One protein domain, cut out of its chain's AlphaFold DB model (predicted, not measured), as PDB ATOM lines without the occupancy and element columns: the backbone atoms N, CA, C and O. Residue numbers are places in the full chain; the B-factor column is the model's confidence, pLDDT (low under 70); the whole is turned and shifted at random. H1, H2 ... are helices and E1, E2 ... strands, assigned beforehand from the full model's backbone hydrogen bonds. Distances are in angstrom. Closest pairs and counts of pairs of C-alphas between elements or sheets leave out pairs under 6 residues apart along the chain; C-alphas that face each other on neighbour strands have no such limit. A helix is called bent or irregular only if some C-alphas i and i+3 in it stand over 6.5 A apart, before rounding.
ATOM      1  N   TYR A  30      31.101  29.166 -13.421       96.38
ATOM      2  CA  TYR A  30      31.952  27.978 -13.405       96.38
ATOM      3  C   TYR A  30      31.283  26.844 -12.638       96.38
ATOM      4  O   TYR A  30      31.322  25.690 -13.075       96.38
ATOM      5  N   TRP A  31      30.650  27.168 -11.509       96.25
ATOM      6  CA  TRP A  31      29.886  26.189 -10.750       96.25
ATOM      7  C   TRP A  31      28.706  25.659 -11.568       96.25
ATOM      8  O   TRP A  31      28.522  24.443 -11.624       96.25
ATOM      9  N   TYR A  32      27.964  26.536 -12.254       95.19
ATOM     10  CA  TYR A  32      26.854  26.134 -13.117       95.19
ATOM     11  C   TYR A  32      27.305  25.162 -14.216       95.19
ATOM     12  O   TYR A  32      26.796  24.044 -14.291       95.19
ATOM     13  N   VAL A  33      28.318  25.532 -15.011       95.19
ATOM     14  CA  VAL A  33      28.822  24.681 -16.105       95.19
ATOM     15  C   VAL A  33      29.287  23.326 -15.580       95.19
ATOM     16  O   VAL A  33      28.938  22.289 -16.142       95.19
ATOM     17  N   LYS A  34      30.021  23.311 -14.462       94.12
ATOM     18  CA  LYS A  34      30.533  22.078 -13.859       94.12
ATOM     19  C   LYS A  34      29.427  21.102 -13.446       94.12
ATOM     20  O   LYS A  34      29.633  19.898 -13.568       94.12
ATOM     21  N   HIS A  35      28.302  21.592 -12.929       92.50
ATOM     22  CA  HIS A  35      27.273  20.736 -12.326       92.50
ATOM     23  C   HIS A  35      26.046  20.508 -13.213       92.50
ATOM     24  O   HIS A  35      25.326  19.546 -12.971       92.50
ATOM     25  N   TYR A  36      25.815  21.342 -14.233       89.56
ATOM     26  CA  TYR A  36      24.630  21.246 -15.097       89.56
ATOM     27  C   TYR A  36      24.935  20.977 -16.569       89.56
ATOM     28  O   TYR A  36      24.073  20.442 -17.258       89.56
ATOM     29  N   VAL A  37      26.128  21.330 -17.058       90.38
ATOM     30  CA  VAL A  37      26.464  21.232 -18.493       90.38
ATOM     31  C   VAL A  37      27.496  20.137 -18.757       90.38
ATOM     32  O   VAL A  37      27.372  19.373 -19.708       90.38
ATOM     33  N   ALA A  38      28.524  20.048 -17.914       91.50
ATOM     34  CA  ALA A  38      29.600  19.072 -18.054       91.50
ATOM     35  C   ALA A  38      29.227  17.598 -17.770       91.50
ATOM     36  O   ALA A  38      29.862  16.733 -18.381       91.50
ATOM     37  N   PRO A  39      28.283  17.269 -16.860       92.19
ATOM     38  CA  PRO A  39      27.922  15.878 -16.584       92.19
ATOM     39  C   PRO A  39      27.274  15.173 -17.783       92.19
ATOM     40  O   PRO A  39      26.611  15.801 -18.606       92.19
ATOM     41  N   ASP A  40      27.411  13.847 -17.853       86.06
ATOM     42  CA  ASP A  40      26.852  13.042 -18.948       86.06
ATOM     43  C   ASP A  40      25.311  13.114 -18.983       86.06
ATOM     44  O   ASP A  40      24.693  13.056 -20.047       86.06
ATOM     45  N   GLU A  41      24.681  13.309 -17.822       87.44
ATOM     46  CA  GLU A  41      23.234  13.445 -17.665       87.44
ATOM     47  C   GLU A  41      22.673  14.710 -18.331       87.44
ATOM     48  O   GLU A  41      21.491  14.738 -18.681       87.44
ATOM     49  N   ALA A  42      23.506  15.734 -18.558       85.75
ATOM     50  CA  ALA A  42      23.091  16.971 -19.217       85.75
ATOM     51  C   ALA A  42      22.541  16.698 -20.625       85.75
ATOM     52  O   ALA A  42      21.512  17.250 -21.015       85.75
ATOM     53  N   VAL A  43      23.162  15.761 -21.354       84.56
ATOM     54  CA  VAL A  43      22.718  15.352 -22.694       84.56
ATOM     55  C   VAL A  43      21.313  14.755 -22.648       84.56
ATOM     56  O   VAL A  43      20.503  15.047 -23.520       84.56
ATOM     57  N   ILE A  44      20.997  13.965 -21.618       81.69
ATOM     58  CA  ILE A  44      19.672  13.345 -21.453       81.69
ATOM     59  C   ILE A  44      18.610  14.421 -21.214       81.69
ATOM     60  O   ILE A  44      17.527  14.353 -21.795       81.69
ATOM     61  N   GLY A  45      18.920  15.411 -20.371       79.50
ATOM     62  CA  GLY A  45      18.023  16.536 -20.110       79.50
ATOM     63  C   GLY A  45      17.763  17.369 -21.365       79.50
ATOM     64  O   GLY A  45      16.629  17.728 -21.643       79.50
ATOM     65  N   MET A  46      18.792  17.624 -22.168       81.56
ATOM     66  CA  MET A  46      18.700  18.527 -23.323       81.56
ATOM     67  C   MET A  46      18.342  17.815 -24.633       81.56
ATOM     68  O   MET A  46      18.187  18.459 -25.669       81.56
ATOM     69  N   GLN A  47      18.201  16.488 -24.614       79.31
ATOM     70  CA  GLN A  47      18.116  15.673 -25.823       79.31
ATOM     71  C   GLN A  47      16.988  16.109 -26.763       79.31
ATOM     72  O   GLN A  47      17.199  16.266 -27.964       79.31
ATOM     73  N   THR A  48      15.794  16.333 -26.206       78.06
ATOM     74  CA  THR A  48      14.614  16.726 -26.990       78.06
ATOM     75  C   THR A  48      14.829  18.071 -27.677       78.06
ATOM     76  O   THR A  48      14.538  18.199 -28.864       78.06
ATOM     77  N   ASP A  49      15.400  19.049 -26.976       78.50
ATOM     78  CA  ASP A  49      15.670  20.366 -27.553       78.50
ATOM     79  C   ASP A  49      16.716  20.260 -28.672       78.50
ATOM     80  O   ASP A  49      16.500  20.759 -29.776       78.50
ATOM     81  N   LEU A  50      17.802  19.517 -28.448       79.56
ATOM     82  CA  LEU A  50      18.860  19.304 -29.443       79.56
ATOM     83  C   LEU A  50      18.352  18.577 -30.706       79.56
ATOM     84  O   LEU A  50      18.762  18.919 -31.823       79.56
ATOM     85  N   ASP A  51      17.413  17.637 -30.554       76.12
ATOM     86  CA  ASP A  51      16.739  16.918 -31.647       76.12
ATOM     87  C   ASP A  51      15.812  17.815 -32.496       76.12
ATOM     88  O   ASP A  51      15.469  17.482 -33.640       76.12
ATOM     89  N   HIS A  52      15.389  18.960 -31.963       79.06
ATOM     90  CA  HIS A  52      14.576  19.932 -32.689       79.06
ATOM     91  C   HIS A  52      15.417  21.075 -33.260       79.06
ATOM     92  O   HIS A  52      15.229  21.449 -34.420       79.06
ATOM     93  N   LEU A  53      16.376  21.586 -32.486       76.69
ATOM     94  CA  LEU A  53      17.211  22.725 -32.862       76.69
ATOM     95  C   LEU A  53      18.085  22.442 -34.091       76.69
ATOM     96  O   LEU A  53      18.314  23.354 -34.880       76.69
ATOM     97  N   HIS A  54      18.506  21.192 -34.332       71.88
ATOM     98  CA  HIS A  54      19.342  20.859 -35.504       71.88
ATOM     99  C   HIS A  54      18.617  21.006 -36.848       71.88
ATOM    100  O   HIS A  54      19.234  20.902 -37.905       71.88
ATOM    101  N   LYS A  55      17.298  21.217 -36.829       73.31
ATOM    102  CA  LYS A  55      16.475  21.432 -38.029       73.31
ATOM    103  C   LYS A  55      16.236  22.915 -38.312       73.31
ATOM    104  O   LYS A  55      15.623  23.246 -39.325       73.31
ATOM    105  N   ILE A  56      16.670  23.797 -37.414       75.00
ATOM    106  CA  ILE A  56      16.468  25.239 -37.517       75.00
ATOM    107  C   ILE A  56      17.661  25.856 -38.249       75.00
ATOM    108  O   ILE A  56      18.813  25.532 -37.973       75.00
ATOM    109  N   GLY A  57      17.379  26.758 -39.189       76.69
ATOM    110  CA  GLY A  57      18.395  27.467 -39.960       76.69
ATOM    111  C   GLY A  57      17.990  28.898 -40.285       76.69
ATOM    112  O   GLY A  57      16.816  29.262 -40.203       76.69
ATOM    113  N   GLY A  58      18.967  29.718 -40.657       86.19
ATOM    114  CA  GLY A  58      18.747  31.124 -40.977       86.19
ATOM    115  C   GLY A  58      20.055  31.882 -41.171       86.19
ATOM    116  O   GLY A  58      21.136  31.347 -40.991       86.19
ATOM    117  N   LYS A  59      19.986  33.166 -41.528       89.69
ATOM    118  CA  LYS A  59      21.210  33.965 -41.696       89.69
ATOM    119  C   LYS A  59      21.826  34.369 -40.352       89.69
ATOM    120  O   LYS A  59      23.040  34.335 -40.183       89.69
ATOM    121  N   ARG A  60      20.990  34.806 -39.407       93.12
ATOM    122  CA  ARG A  60      21.413  35.425 -38.142       93.12
ATOM    123  C   ARG A  60      20.582  34.874 -36.989       93.12
ATOM    124  O   ARG A  60      19.363  34.786 -37.132       93.12
ATOM    125  N   LEU A  61      21.224  34.573 -35.864       93.31
ATOM    126  CA  LEU A  61      20.584  34.183 -34.605       93.31
ATOM    127  C   LEU A  61      20.998  35.147 -33.489       93.31
ATOM    128  O   LEU A  61      22.178  35.466 -33.366       93.31
ATOM    129  N   LEU A  62      20.035  35.575 -32.672       94.94
ATOM    130  CA  LEU A  62      20.281  36.154 -31.352       94.94
ATOM    131  C   LEU A  62      19.799  35.148 -30.308       94.94
ATOM    132  O   LEU A  62      18.605  34.864 -30.250       94.94
ATOM    133  N   ASP A  63      20.726  34.626 -29.518       94.38
ATOM    134  CA  ASP A  63      20.429  33.769 -28.378       94.38
ATOM    135  C   ASP A  63      20.216  34.637 -27.130       94.38
ATOM    136  O   ASP A  63      21.068  35.462 -26.785       94.38
ATOM    137  N   ILE A  64      19.042  34.514 -26.506       95.00
ATOM    138  CA  ILE A  64      18.605  35.344 -25.375       95.00
ATOM    139  C   ILE A  64      18.747  34.544 -24.087       95.00
ATOM    140  O   ILE A  64      18.099  33.513 -23.937       95.00
ATOM    141  N   GLY A  65      19.532  35.058 -23.139       94.06
ATOM    142  CA  GLY A  65      19.803  34.342 -21.891       94.06
ATOM    143  C   GLY A  65      20.720  33.144 -22.121       94.06
ATOM    144  O   GLY A  65      20.463  32.062 -21.601       94.06
ATOM    145  N   THR A  66      21.773  33.343 -22.919       96.31
ATOM    146  CA  THR A  66      22.779  32.328 -23.254       96.31
ATOM    147  C   THR A  66      23.380  31.684 -22.003       96.31
ATOM    148  O   THR A  66      23.723  30.504 -22.005       96.31
ATOM    149  N   GLY A  67      23.519  32.439 -20.911       96.19
ATOM    150  CA  GLY A  67      24.238  31.988 -19.732       96.19
ATOM    151  C   GLY A  67      25.724  31.743 -20.026       96.19
ATOM    152  O   GLY A  67      26.277  32.269 -20.993       96.19
ATOM    153  N   PRO A  68      26.416  30.956 -19.191       96.81
ATOM    154  CA  PRO A  68      27.838  30.663 -19.358       96.81
ATOM    155  C   PRO A  68      28.098  29.423 -20.233       96.81
ATOM    156  O   PRO A  68      28.981  28.631 -19.930       96.81
ATOM    157  N   THR A  69      27.307  29.189 -21.281       94.31
ATOM    158  CA  THR A  69      27.425  27.994 -22.136       94.31
ATOM    159  C   THR A  69      26.846  28.263 -23.519       94.31
ATOM    160  O   THR A  69      25.893  29.018 -23.661       94.31
ATOM    161  N   ILE A  70      27.408  27.636 -24.551       93.31
ATOM    162  CA  ILE A  70      26.935  27.790 -25.937       93.31
ATOM    163  C   ILE A  70      26.055  26.630 -26.432       93.31
ATOM    164  O   ILE A  70      25.767  26.561 -27.627       93.31
ATOM    165  N   HIS A  71      25.627  25.706 -25.562       88.38
ATOM    166  CA  HIS A  71      24.945  24.470 -25.980       88.38
ATOM    167  C   HIS A  71      23.711  24.691 -26.873       88.38
ATOM    168  O   HIS A  71      23.519  23.954 -27.841       88.38
ATOM    169  N   ASN A  72      22.936  25.749 -26.616       85.75
ATOM    170  CA  ASN A  72      21.734  26.095 -27.383       85.75
ATOM    171  C   ASN A  72      22.018  26.431 -28.851       85.75
ATOM    172  O   ASN A  72      21.179  26.193 -29.720       85.75
ATOM    173  N   VAL A  73      23.205  26.963 -29.154       89.00
ATOM    174  CA  VAL A  73      23.547  27.362 -30.524       89.00
ATOM    175  C   VAL A  73      24.284  26.271 -31.295       89.00
ATOM    176  O   VAL A  73      24.419  26.407 -32.507       89.00
ATOM    177  N   ILE A  74      24.719  25.178 -30.649       89.75
ATOM    178  CA  ILE A  74      25.508  24.114 -31.299       89.75
ATOM    179  C   ILE A  74      24.736  23.475 -32.456       89.75
ATOM    180  O   ILE A  74      25.251  23.400 -33.568       89.75
ATOM    181  N   SER A  75      23.497  23.038 -32.225       84.50
ATOM    182  CA  SER A  75      22.709  22.379 -33.273       84.50
ATOM    183  C   SER A  75      22.324  23.333 -34.407       84.50
ATOM    184  O   SER A  75      22.290  22.942 -35.572       84.50
ATOM    185  N   ALA A  76      22.062  24.603 -34.089       83.56
ATOM    186  CA  ALA A  76      21.697  25.599 -35.090       83.56
ATOM    187  C   ALA A  76      22.918  26.126 -35.867       83.56
ATOM    188  O   ALA A  76      22.778  26.558 -37.012       83.56
ATOM    189  N   SER A  77      24.130  26.083 -35.293       86.12
ATOM    190  CA  SER A  77      25.305  26.764 -35.849       86.12
ATOM    191  C   SER A  77      25.660  26.304 -37.253       86.12
ATOM    192  O   SER A  77      26.163  27.101 -38.041       86.12
ATOM    193  N   ARG A  78      25.372  25.046 -37.606       86.25
ATOM    194  CA  ARG A  78      25.592  24.507 -38.956       86.25
ATOM    195  C   ARG A  78      24.833  25.279 -40.036       86.25
ATOM    196  O   ARG A  78      25.289  25.354 -41.174       86.25
ATOM    197  N   HIS A  79      23.685  25.839 -39.679       86.12
ATOM    198  CA  HIS A  79      22.764  26.499 -40.594       86.12
ATOM    199  C   HIS A  79      22.716  28.017 -40.398       86.12
ATOM    200  O   HIS A  79      21.793  28.643 -40.913       86.12
ATOM    201  N   LEU A  80      23.673  28.584 -39.652       87.38
ATOM    202  CA  LEU A  80      23.772  30.007 -39.330       87.38
ATOM    203  C   LEU A  80      25.070  30.614 -39.869       87.38
ATOM    204  O   LEU A  80      26.131  29.992 -39.785       87.38
ATOM    205  N   ASP A  81      24.987  31.858 -40.346       91.25
ATOM    206  CA  ASP A  81      26.153  32.645 -40.777       91.25
ATOM    207  C   ASP A  81      26.667  33.569 -39.661       91.25
ATOM    208  O   ASP A  81      27.861  33.867 -39.571       91.25
ATOM    209  N   GLU A  82      25.755  34.042 -38.808       95.81
ATOM    210  CA  GLU A  82      26.041  34.988 -37.732       95.81
ATOM    211  C   GLU A  82      25.302  34.616 -36.445       95.81
ATOM    212  O   GLU A  82      24.091  34.383 -36.448       95.81
ATOM    213  N   ILE A  83      26.030  34.631 -35.331       96.25
ATOM    214  CA  ILE A  83      25.513  34.330 -33.996       96.25
ATOM    215  C   ILE A  83      25.772  35.530 -33.084       96.25
ATOM    216  O   ILE A  83      26.886  36.052 -33.016       96.25
ATOM    217  N   PHE A  84      24.747  35.968 -32.369       97.38
ATOM    218  CA  PHE A  84      24.842  36.941 -31.290       97.38
ATOM    219  C   PHE A  84      24.431  36.237 -30.003       97.38
ATOM    220  O   PHE A  84      23.362  35.635 -29.949       97.38
ATOM    221  N   LEU A  85      25.289  36.298 -28.995       98.12
ATOM    222  CA  LEU A  85      25.017  35.747 -27.671       98.12
ATOM    223  C   LEU A  85      24.606  36.890 -26.752       98.12
ATOM    224  O   LEU A  85      25.100  38.012 -26.910       98.12
ATOM    225  N   SER A  86      23.721  36.637 -25.796       97.81
ATOM    226  CA  SER A  86      23.316  37.681 -24.863       97.81
ATOM    227  C   SER A  86      22.910  37.141 -23.508       97.81
ATOM    228  O   SER A  86      22.327  36.069 -23.402       97.81
ATOM    229  N   ASP A  87      23.210  37.907 -22.465       97.19
ATOM    230  CA  ASP A  87      22.850  37.554 -21.098       97.19
ATOM    231  C   ASP A  87      22.645  38.804 -20.238       97.19
ATOM    232  O   ASP A  87      23.159  39.886 -20.545       97.19
ATOM    233  N   TYR A  88      21.875  38.650 -19.163       94.56
ATOM    234  CA  TYR A  88      21.654  39.703 -18.176       94.56
ATOM    235  C   TYR A  88      22.821  39.804 -17.186       94.56
ATOM    236  O   TYR A  88      23.227  40.906 -16.815       94.56
ATOM    237  N   ALA A  89      23.377  38.667 -16.753       94.62
ATOM    238  CA  ALA A  89      24.378  38.626 -15.697       94.62
ATOM    239  C   ALA A  89      25.780  38.961 -16.251       94.62
ATOM    240  O   ALA A  89      26.300  38.226 -17.100       94.62
ATOM    241  N   PRO A  90      26.457  40.019 -15.756       95.75
ATOM    242  CA  PRO A  90      27.769  40.420 -16.268       95.75
ATOM    243  C   PRO A  90      28.830  39.314 -16.214       95.75
ATOM    244  O   PRO A  90      29.653  39.206 -17.121       95.75
ATOM    245  N   GLN A  91      28.796  38.456 -15.195       96.75
ATOM    246  CA  GLN A  91      29.745  37.352 -15.058       96.75
ATOM    247  C   GLN A  91      29.536  36.228 -16.087       96.75
ATOM    248  O   GLN A  91      30.508  35.570 -16.459       96.75
ATOM    249  N   ASN A  92      28.319  36.042 -16.612       97.44
ATOM    250  CA  ASN A  92      28.083  35.144 -17.748       97.44
ATOM    251  C   ASN A  92      28.676  35.738 -19.027       97.44
ATOM    252  O   ASN A  92      29.353  35.041 -19.778       97.44
ATOM    253  N   LEU A  93      28.504  37.048 -19.241       98.00
ATOM    254  CA  LEU A  93      29.122  37.746 -20.371       98.00
ATOM    255  C   LEU A  93      30.655  37.653 -20.309       98.00
ATOM    256  O   LEU A  93      31.290  37.376 -21.323       98.00
ATOM    257  N   GLU A  94      31.261  37.832 -19.131       98.12
ATOM    258  CA  GLU A  94      32.708  37.658 -18.944       98.12
ATOM    259  C   GLU A  94      33.155  36.219 -19.247       98.12
ATOM    260  O   GLU A  94      34.172  36.014 -19.916       98.12
ATOM    261  N   TYR A  95      32.384  35.225 -18.801       98.44
ATOM    262  CA  TYR A  95      32.640  33.818 -19.097       98.44
ATOM    263  C   TYR A  95      32.632  33.552 -20.611       98.44
ATOM    264  O   TYR A  95      33.603  33.019 -21.151       98.44
ATOM    265  N   LEU A  96      31.597  34.009 -21.323       98.44
ATOM    266  CA  LEU A  96      31.498  33.878 -22.782       98.44
ATOM    267  C   LEU A  96      32.637  34.604 -23.513       98.44
ATOM    268  O   LEU A  96      33.124  34.127 -24.536       98.44
ATOM    269  N   GLN A  97      33.111  35.738 -22.988       98.44
ATOM    270  CA  GLN A  97      34.258  36.455 -23.553       98.44
ATOM    271  C   GLN A  97      35.565  35.666 -23.406       98.44
ATOM    272  O   GLN A  97      36.353  35.618 -24.351       98.44
ATOM    273  N   LYS A  98      35.797  35.022 -22.254       98.50
ATOM    274  CA  LYS A  98      36.938  34.106 -22.058       98.50
ATOM    275  C   LYS A  98      36.861  32.927 -23.024       98.50
ATOM    276  O   LYS A  98      37.856  32.574 -23.657       98.50
ATOM    277  N   TRP A  99      35.668  32.361 -23.197       98.12
ATOM    278  CA  TRP A  99      35.430  31.288 -24.161       98.12
ATOM    279  C   TRP A  99      35.729  31.727 -25.603       98.12
ATOM    280  O   TRP A  99      36.429  31.021 -26.336       98.12
ATOM    281  N   LEU A 100      35.277  32.919 -26.007       98.19
ATOM    282  CA  LEU A 100      35.511  33.467 -27.347       98.19
ATOM    283  C   LEU A 100      37.005  33.706 -27.617       98.19
ATOM    284  O   LEU A 100      37.483  33.453 -28.722       98.19
ATOM    285  N   LYS A 101      37.756  34.134 -26.594       98.06
ATOM    286  CA  LYS A 101      39.217  34.321 -26.635       98.06
ATOM    287  C   LYS A 101      40.019  33.017 -26.582       98.06
ATOM    288  O   LYS A 101      41.234  33.067 -26.740       98.06
ATOM    289  N   LYS A 102      39.347  31.869 -26.432       97.62
ATOM    290  CA  LYS A 102      39.951  30.537 -26.253       97.62
ATOM    291  C   LYS A 102      40.729  30.376 -24.939       97.62
ATOM    292  O   LYS A 102      41.571  29.490 -24.838       97.62
ATOM    293  N   ASP A 103      40.424  31.191 -23.928       97.94
ATOM    294  CA  ASP A 103      40.981  31.033 -22.576       97.94
ATOM    295  C   ASP A 103      40.352  29.828 -21.852       97.94
ATOM    296  O   ASP A 103      40.948  29.250 -20.945       97.94
ATOM    297  N   ILE A 104      39.130  29.463 -22.254       97.06
ATOM    298  CA  ILE A 104      38.367  28.308 -21.772       97.06
ATOM    299  C   ILE A 104      37.633  27.631 -22.941       97.06
ATOM    300  O   ILE A 104      37.408  28.248 -23.988       97.06
ATOM    301  N   SER A 105      37.215  26.385 -22.725       95.88
ATOM    302  CA  SER A 105      36.443  25.583 -23.680       95.88
ATOM    303  C   SER A 105      35.113  25.131 -23.086       95.88
ATOM    304  O   SER A 105      35.007  24.890 -21.881       95.88
ATOM    305  N   GLU A 106      34.119  24.986 -23.954       94.81
ATOM    306  CA  GLU A 106      32.829  24.373 -23.663       94.81
ATOM    307  C   GLU A 106      33.020  22.876 -23.345       94.81
ATOM    308  O   GLU A 106      33.807  22.198 -24.019       94.81
ATOM    309  N   PRO A 107      32.305  22.315 -22.354       95.00
ATOM    310  CA  PRO A 107      32.260  20.870 -22.163       95.00
ATOM    311  C   PRO A 107      31.813  20.138 -23.436       95.00
ATOM    312  O   PRO A 107      30.808  20.477 -24.057       95.00
ATOM    313  N   THR A 108      32.541  19.093 -23.829       94.50
ATOM    314  CA  THR A 108      32.370  18.511 -25.170       94.50
ATOM    315  C   THR A 108      31.152  17.605 -25.308       94.50
ATOM    316  O   THR A 108      30.691  17.404 -26.421       94.50
ATOM    317  N   LYS A 109      30.593  17.077 -24.211       92.31
ATOM    318  CA  LYS A 109      29.591  15.993 -24.239       92.31
ATOM    319  C   LYS A 109      28.355  16.313 -25.075       92.31
ATOM    320  O   LYS A 109      27.942  15.496 -25.896       92.31
ATOM    321  N   ILE A 110      27.799  17.511 -24.906       90.81
ATOM    322  CA  ILE A 110      26.649  17.968 -25.696       90.81
ATOM    323  C   ILE A 110      27.045  18.140 -27.166       90.81
ATOM    324  O   ILE A 110      26.311  17.744 -28.068       90.81
ATOM    325  N   MET A 111      28.236  18.678 -27.417       92.50
ATOM    326  CA  MET A 111      28.737  18.892 -28.768       92.50
ATOM    327  C   MET A 111      28.996  17.579 -29.509       92.50
ATOM    328  O   MET A 111      28.581  17.435 -30.656       92.50
ATOM    329  N   ASP A 112      29.622  16.611 -28.842       93.12
ATOM    330  CA  ASP A 112      29.872  15.261 -29.347       93.12
ATOM    331  C   ASP A 112      28.549  14.565 -29.695       93.12
ATOM    332  O   ASP A 112      28.420  13.954 -30.759       93.12
ATOM    333  N   TYR A 113      27.533  14.720 -28.838       90.88
ATOM    334  CA  TYR A 113      26.190  14.213 -29.099       90.88
ATOM    335  C   TYR A 113      25.583  14.825 -30.370       90.88
ATOM    336  O   TYR A 113      25.192  14.085 -31.274       90.88
ATOM    337  N   VAL A 114      25.576  16.155 -30.498       89.81
ATOM    338  CA  VAL A 114      25.039  16.846 -31.686       89.81
ATOM    339  C   VAL A 114      25.802  16.466 -32.960       89.81
ATOM    340  O   VAL A 114      25.190  16.155 -33.981       89.81
ATOM    341  N   ILE A 115      27.136  16.410 -32.910       91.94
ATOM    342  CA  ILE A 115      27.974  15.965 -34.035       91.94
ATOM    343  C   ILE A 115      27.584  14.548 -34.478       91.94
ATOM    344  O   ILE A 115      27.496  14.289 -35.683       91.94
ATOM    345  N   SER A 116      27.325  13.651 -33.520       90.44
ATOM    346  CA  SER A 116      26.897  12.278 -33.803       90.44
ATOM    347  C   SER A 116      25.513  12.220 -34.461       90.44
ATOM    348  O   SER A 116      25.345  11.493 -35.441       90.44
ATOM    349  N   LEU A 117      24.557  13.036 -33.994       87.56
ATOM    350  CA  LEU A 117      23.216  13.144 -34.575       87.56
ATOM    351  C   LEU A 117      23.257  13.627 -36.026       87.56
ATOM    352  O   LEU A 117      22.531  13.123 -36.879       87.56
ATOM    353  N   GLU A 118      24.134  14.582 -36.319       87.50
ATOM    354  CA  GLU A 118      24.305  15.122 -37.665       87.50
ATOM    355  C   GLU A 118      25.077  14.193 -38.620       87.50
ATOM    356  O   GLU A 118      25.221  14.513 -39.805       87.50
ATOM    357  N   GLY A 119      25.640  13.084 -38.124       89.56
ATOM    358  CA  GLY A 119      26.523  12.211 -38.902       89.56
ATOM    359  C   GLY A 119      27.799  12.914 -39.386       89.56
ATOM    360  O   GLY A 119      28.350  12.560 -40.433       89.56
ATOM    361  N   CYS A 120      28.254  13.946 -38.668       86.81
ATOM    362  CA  CYS A 120      29.429  14.730 -39.033       86.81
ATOM    363  C   CYS A 120      30.726  14.036 -38.578       86.81
ATOM    364  O   CYS A 120      30.744  13.302 -37.595       86.81
ATOM    365  N   LYS A 121      31.837  14.279 -39.284       89.44
ATOM    366  CA  LYS A 121      33.176  13.766 -38.918       89.44
ATOM    367  C   LYS A 121      34.044  14.791 -38.176       89.44
ATOM    368  O   LYS A 121      35.239  14.562 -38.014       89.44
ATOM    369  N   MET A 122      33.472  15.933 -37.800       92.62
ATOM    370  CA  MET A 122      34.188  16.978 -37.069       92.62
ATOM    371  C   MET A 122      34.433  16.567 -35.616       92.62
ATOM    372  O   MET A 122      33.641  15.831 -35.035       92.62
ATOM    373  N   THR A 123      35.508  17.072 -35.019       95.44
ATOM    374  CA  THR A 123      35.714  17.011 -33.567       95.44
ATOM    375  C   THR A 123      34.917  18.113 -32.864       95.44
ATOM    376  O   THR A 123      34.579  19.128 -33.483       95.44
ATOM    377  N   ALA A 124      34.657  17.962 -31.559       95.06
ATOM    378  CA  ALA A 124      34.077  19.036 -30.749       95.06
ATOM    379  C   ALA A 124      34.892  20.334 -30.862       95.06
ATOM    380  O   ALA A 124      34.340  21.390 -31.129       95.06
ATOM    381  N   GLU A 125      36.222  20.263 -30.794       95.69
ATOM    382  CA  GLU A 125      37.081  21.443 -30.959       95.69
ATOM    383  C   GLU A 125      36.876  22.148 -32.315       95.69
ATOM    384  O   GLU A 125      36.821  23.377 -32.387       95.69
ATOM    385  N   GLN A 126      36.738  21.390 -33.409       95.88
ATOM    386  CA  GLN A 126      36.477  21.963 -34.732       95.88
ATOM    387  C   GLN A 126      35.116  22.655 -34.785       95.88
ATOM    388  O   GLN A 126      35.020  23.768 -35.300       95.88
ATOM    389  N   ARG A 127      34.075  22.020 -34.232       94.50
ATOM    390  CA  ARG A 127      32.737  22.614 -34.150       94.50
ATOM    391  C   ARG A 127      32.745  23.873 -33.290       94.50
ATOM    392  O   ARG A 127      32.181  24.887 -33.679       94.50
ATOM    393  N   GLU A 128      33.401  23.828 -32.142       96.56
ATOM    394  CA  GLU A 128      33.495  24.957 -31.227       96.56
ATOM    395  C   GLU A 128      34.202  26.152 -31.889       96.56
ATOM    396  O   GLU A 128      33.739  27.288 -31.789       96.56
ATOM    397  N   ASN A 129      35.291  25.906 -32.624       96.56
ATOM    398  CA  ASN A 129      35.974  26.940 -33.402       96.56
ATOM    399  C   ASN A 129      35.093  27.508 -34.527       96.56
ATOM    400  O   ASN A 129      35.065  28.725 -34.696       96.56
ATOM    401  N   GLU A 130      34.336  26.668 -35.240       95.44
ATOM    402  CA  GLU A 130      33.362  27.124 -36.245       95.44
ATOM    403  C   GLU A 130      32.317  28.067 -35.621       95.44
ATOM    404  O   GLU A 130      31.991  29.108 -36.191       95.44
ATOM    405  N   ILE A 131      31.815  27.742 -34.425       95.94
ATOM    406  CA  ILE A 131      30.867  28.601 -33.705       95.94
ATOM    407  C   ILE A 131      31.532  29.932 -33.346       95.94
ATOM    408  O   ILE A 131      30.954  30.982 -33.624       95.94
ATOM    409  N   ARG A 132      32.758  29.922 -32.798       97.38
ATOM    410  CA  ARG A 132      33.511  31.157 -32.487       97.38
ATOM    411  C   ARG A 132      33.656  32.061 -33.713       97.38
ATOM    412  O   ARG A 132      33.451  33.265 -33.604       97.38
ATOM    413  N   GLU A 133      33.954  31.492 -34.880       97.19
ATOM    414  CA  GLU A 133      34.068  32.234 -36.143       97.19
ATOM    415  C   GLU A 133      32.746  32.848 -36.613       97.19
ATOM    416  O   GLU A 133      32.757  33.818 -37.375       97.19
ATOM    417  N   LYS A 134      31.607  32.313 -36.169       96.88
ATOM    418  CA  LYS A 134      30.263  32.819 -36.475       96.88
ATOM    419  C   LYS A 134      29.758  33.823 -35.444       96.88
ATOM    420  O   LYS A 134      28.863  34.605 -35.764       96.88
ATOM    421  N   VAL A 135      30.336  33.864 -34.241       97.81
ATOM    422  CA  VAL A 135      29.967  34.857 -33.224       97.81
ATOM    423  C   VAL A 135      30.342  36.264 -33.702       97.81
ATOM    424  O   VAL A 135      31.474  36.546 -34.100       97.81
ATOM    425  N   ARG A 136      29.360  37.166 -33.701       98.00
ATOM    426  CA  ARG A 136      29.494  38.578 -34.101       98.00
ATOM    427  C   ARG A 136      29.388  39.538 -32.922       98.00
ATOM    428  O   ARG A 136      29.802  40.687 -33.043       98.00
ATOM    429  N   GLY A 137      28.866  39.082 -31.787       97.69
ATOM    430  CA  GLY A 137      28.787  39.881 -30.572       97.69
ATOM    431  C   GLY A 137      28.304  39.082 -29.369       97.69
ATOM    432  O   GLY A 137      27.549  38.123 -29.513       97.69
ATOM    433  N   ILE A 138      28.748  39.518 -28.192       98.50
ATOM    434  CA  ILE A 138      28.241  39.100 -26.881       98.50
ATOM    435  C   ILE A 138      27.668  40.366 -26.243       98.50
ATOM    436  O   ILE A 138      28.405  41.335 -26.044       98.50
ATOM    437  N   LEU A 139      26.358  40.391 -26.011       98.12
ATOM    438  CA  LEU A 139      25.599  41.609 -25.728       98.12
ATOM    439  C   LEU A 139      24.952  41.553 -24.334       98.12
ATOM    440  O   LEU A 139      24.346  40.536 -23.998       98.12
ATOM    441  N   PRO A 140      25.010  42.632 -23.534       96.88
ATOM    442  CA  PRO A 140      24.149  42.743 -22.363       96.88
ATOM    443  C   PRO A 140      22.687  42.884 -22.806       96.88
ATOM    444  O   PRO A 140      22.399  43.612 -23.761       96.88
ATOM    445  N   ILE A 141      21.767  42.216 -22.112       94.44
ATOM    446  CA  ILE A 141      20.330  42.296 -22.402       94.44
ATOM    447  C   ILE A 141      19.494  42.386 -21.124       94.44
ATOM    448  O   ILE A 141      19.820  41.790 -20.104       94.44
TER     449      ILE A 141
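AT A GLANCE: This is residues 30 to 141 of the 145 residues of the protein "Nicotinamide N-methyltransferase" of Mizuhopecten yessoensis (UniProt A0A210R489). A small wall of three parallel strands, E1, E2 and E3, has helices over one face and the other bare; H3 sits nearest the middle, with H2, H5 and H6 packed round it. H4 covers E2 and E3, while H1 lies far from the middle. The printed part has 112 residues, in order H1 H2 E1 H3 E2 H4 H5 H6 E3; the class is mixed, helices and strands. It is compact, with a radius of gyration of the C-alphas of 12.9 A and spans of 35 by 33 by 23 A.

IN THESE COORDINATES: H1, residues 30 to 37, begins at C-alpha 30 (31.952, 27.978, -13.405). H2, 41 to 53, is 18.8 A long; E1 is 60 to 64, H3 71 to 77. E2, 82 to 87, is 17.1 A long. H4 is 90 to 100, H5 108 to 117, H6 124 to 134. E3, 135 to 140, ends at C-alpha 140 (24.149, 42.743, -22.363).

HOW THE PARTS SIT: In the sheet, E1 and E2 have N 61 and O 82 within hydrogen-bond range at 2.9 A; E2 and E3 have N 136 and O 83 at 2.8 A. E1, H3, E2 is a strand-helix-strand unit, two parallel neighbour strands with a helix between, its crossover right-handed; E2, H4 H5 H6, E3 is another. H3 and H4 on one face make two layers, helices over a sheet, at heights of 10.0 A and 8.9 A. H6, on the same face, is over none of the strands. H3 touches H5, C-alphas of Ser 75 and Val 114 closest at 6.2 A. H2 touches H3 with residues 50 to 53 alone, C-alphas of Leu 53 and Ser 75 closest at 5.5 A. H1 and H2 are close but not clearly touching, C-alphas of Tyr 36 and Ala 42 closest at 6.1 A. H2 and H3 are irregular: C-alphas 45 and 48 are 7.7 A apart, 72 and 75 are 7.0 A apart. Every O i to N i+4 pair is within range in H1, H4, H5 and H6; in H2 7 of 9, and in H3 1 of 3, with 3 of 4 O i to N i+3 pairs.

THE WHOLE: The C-alphas of Pro 90 and Gly 119 are farthest apart, 36.2 A. The printed part has no cut and no long link; no printed residue is under 70 in pLDDT.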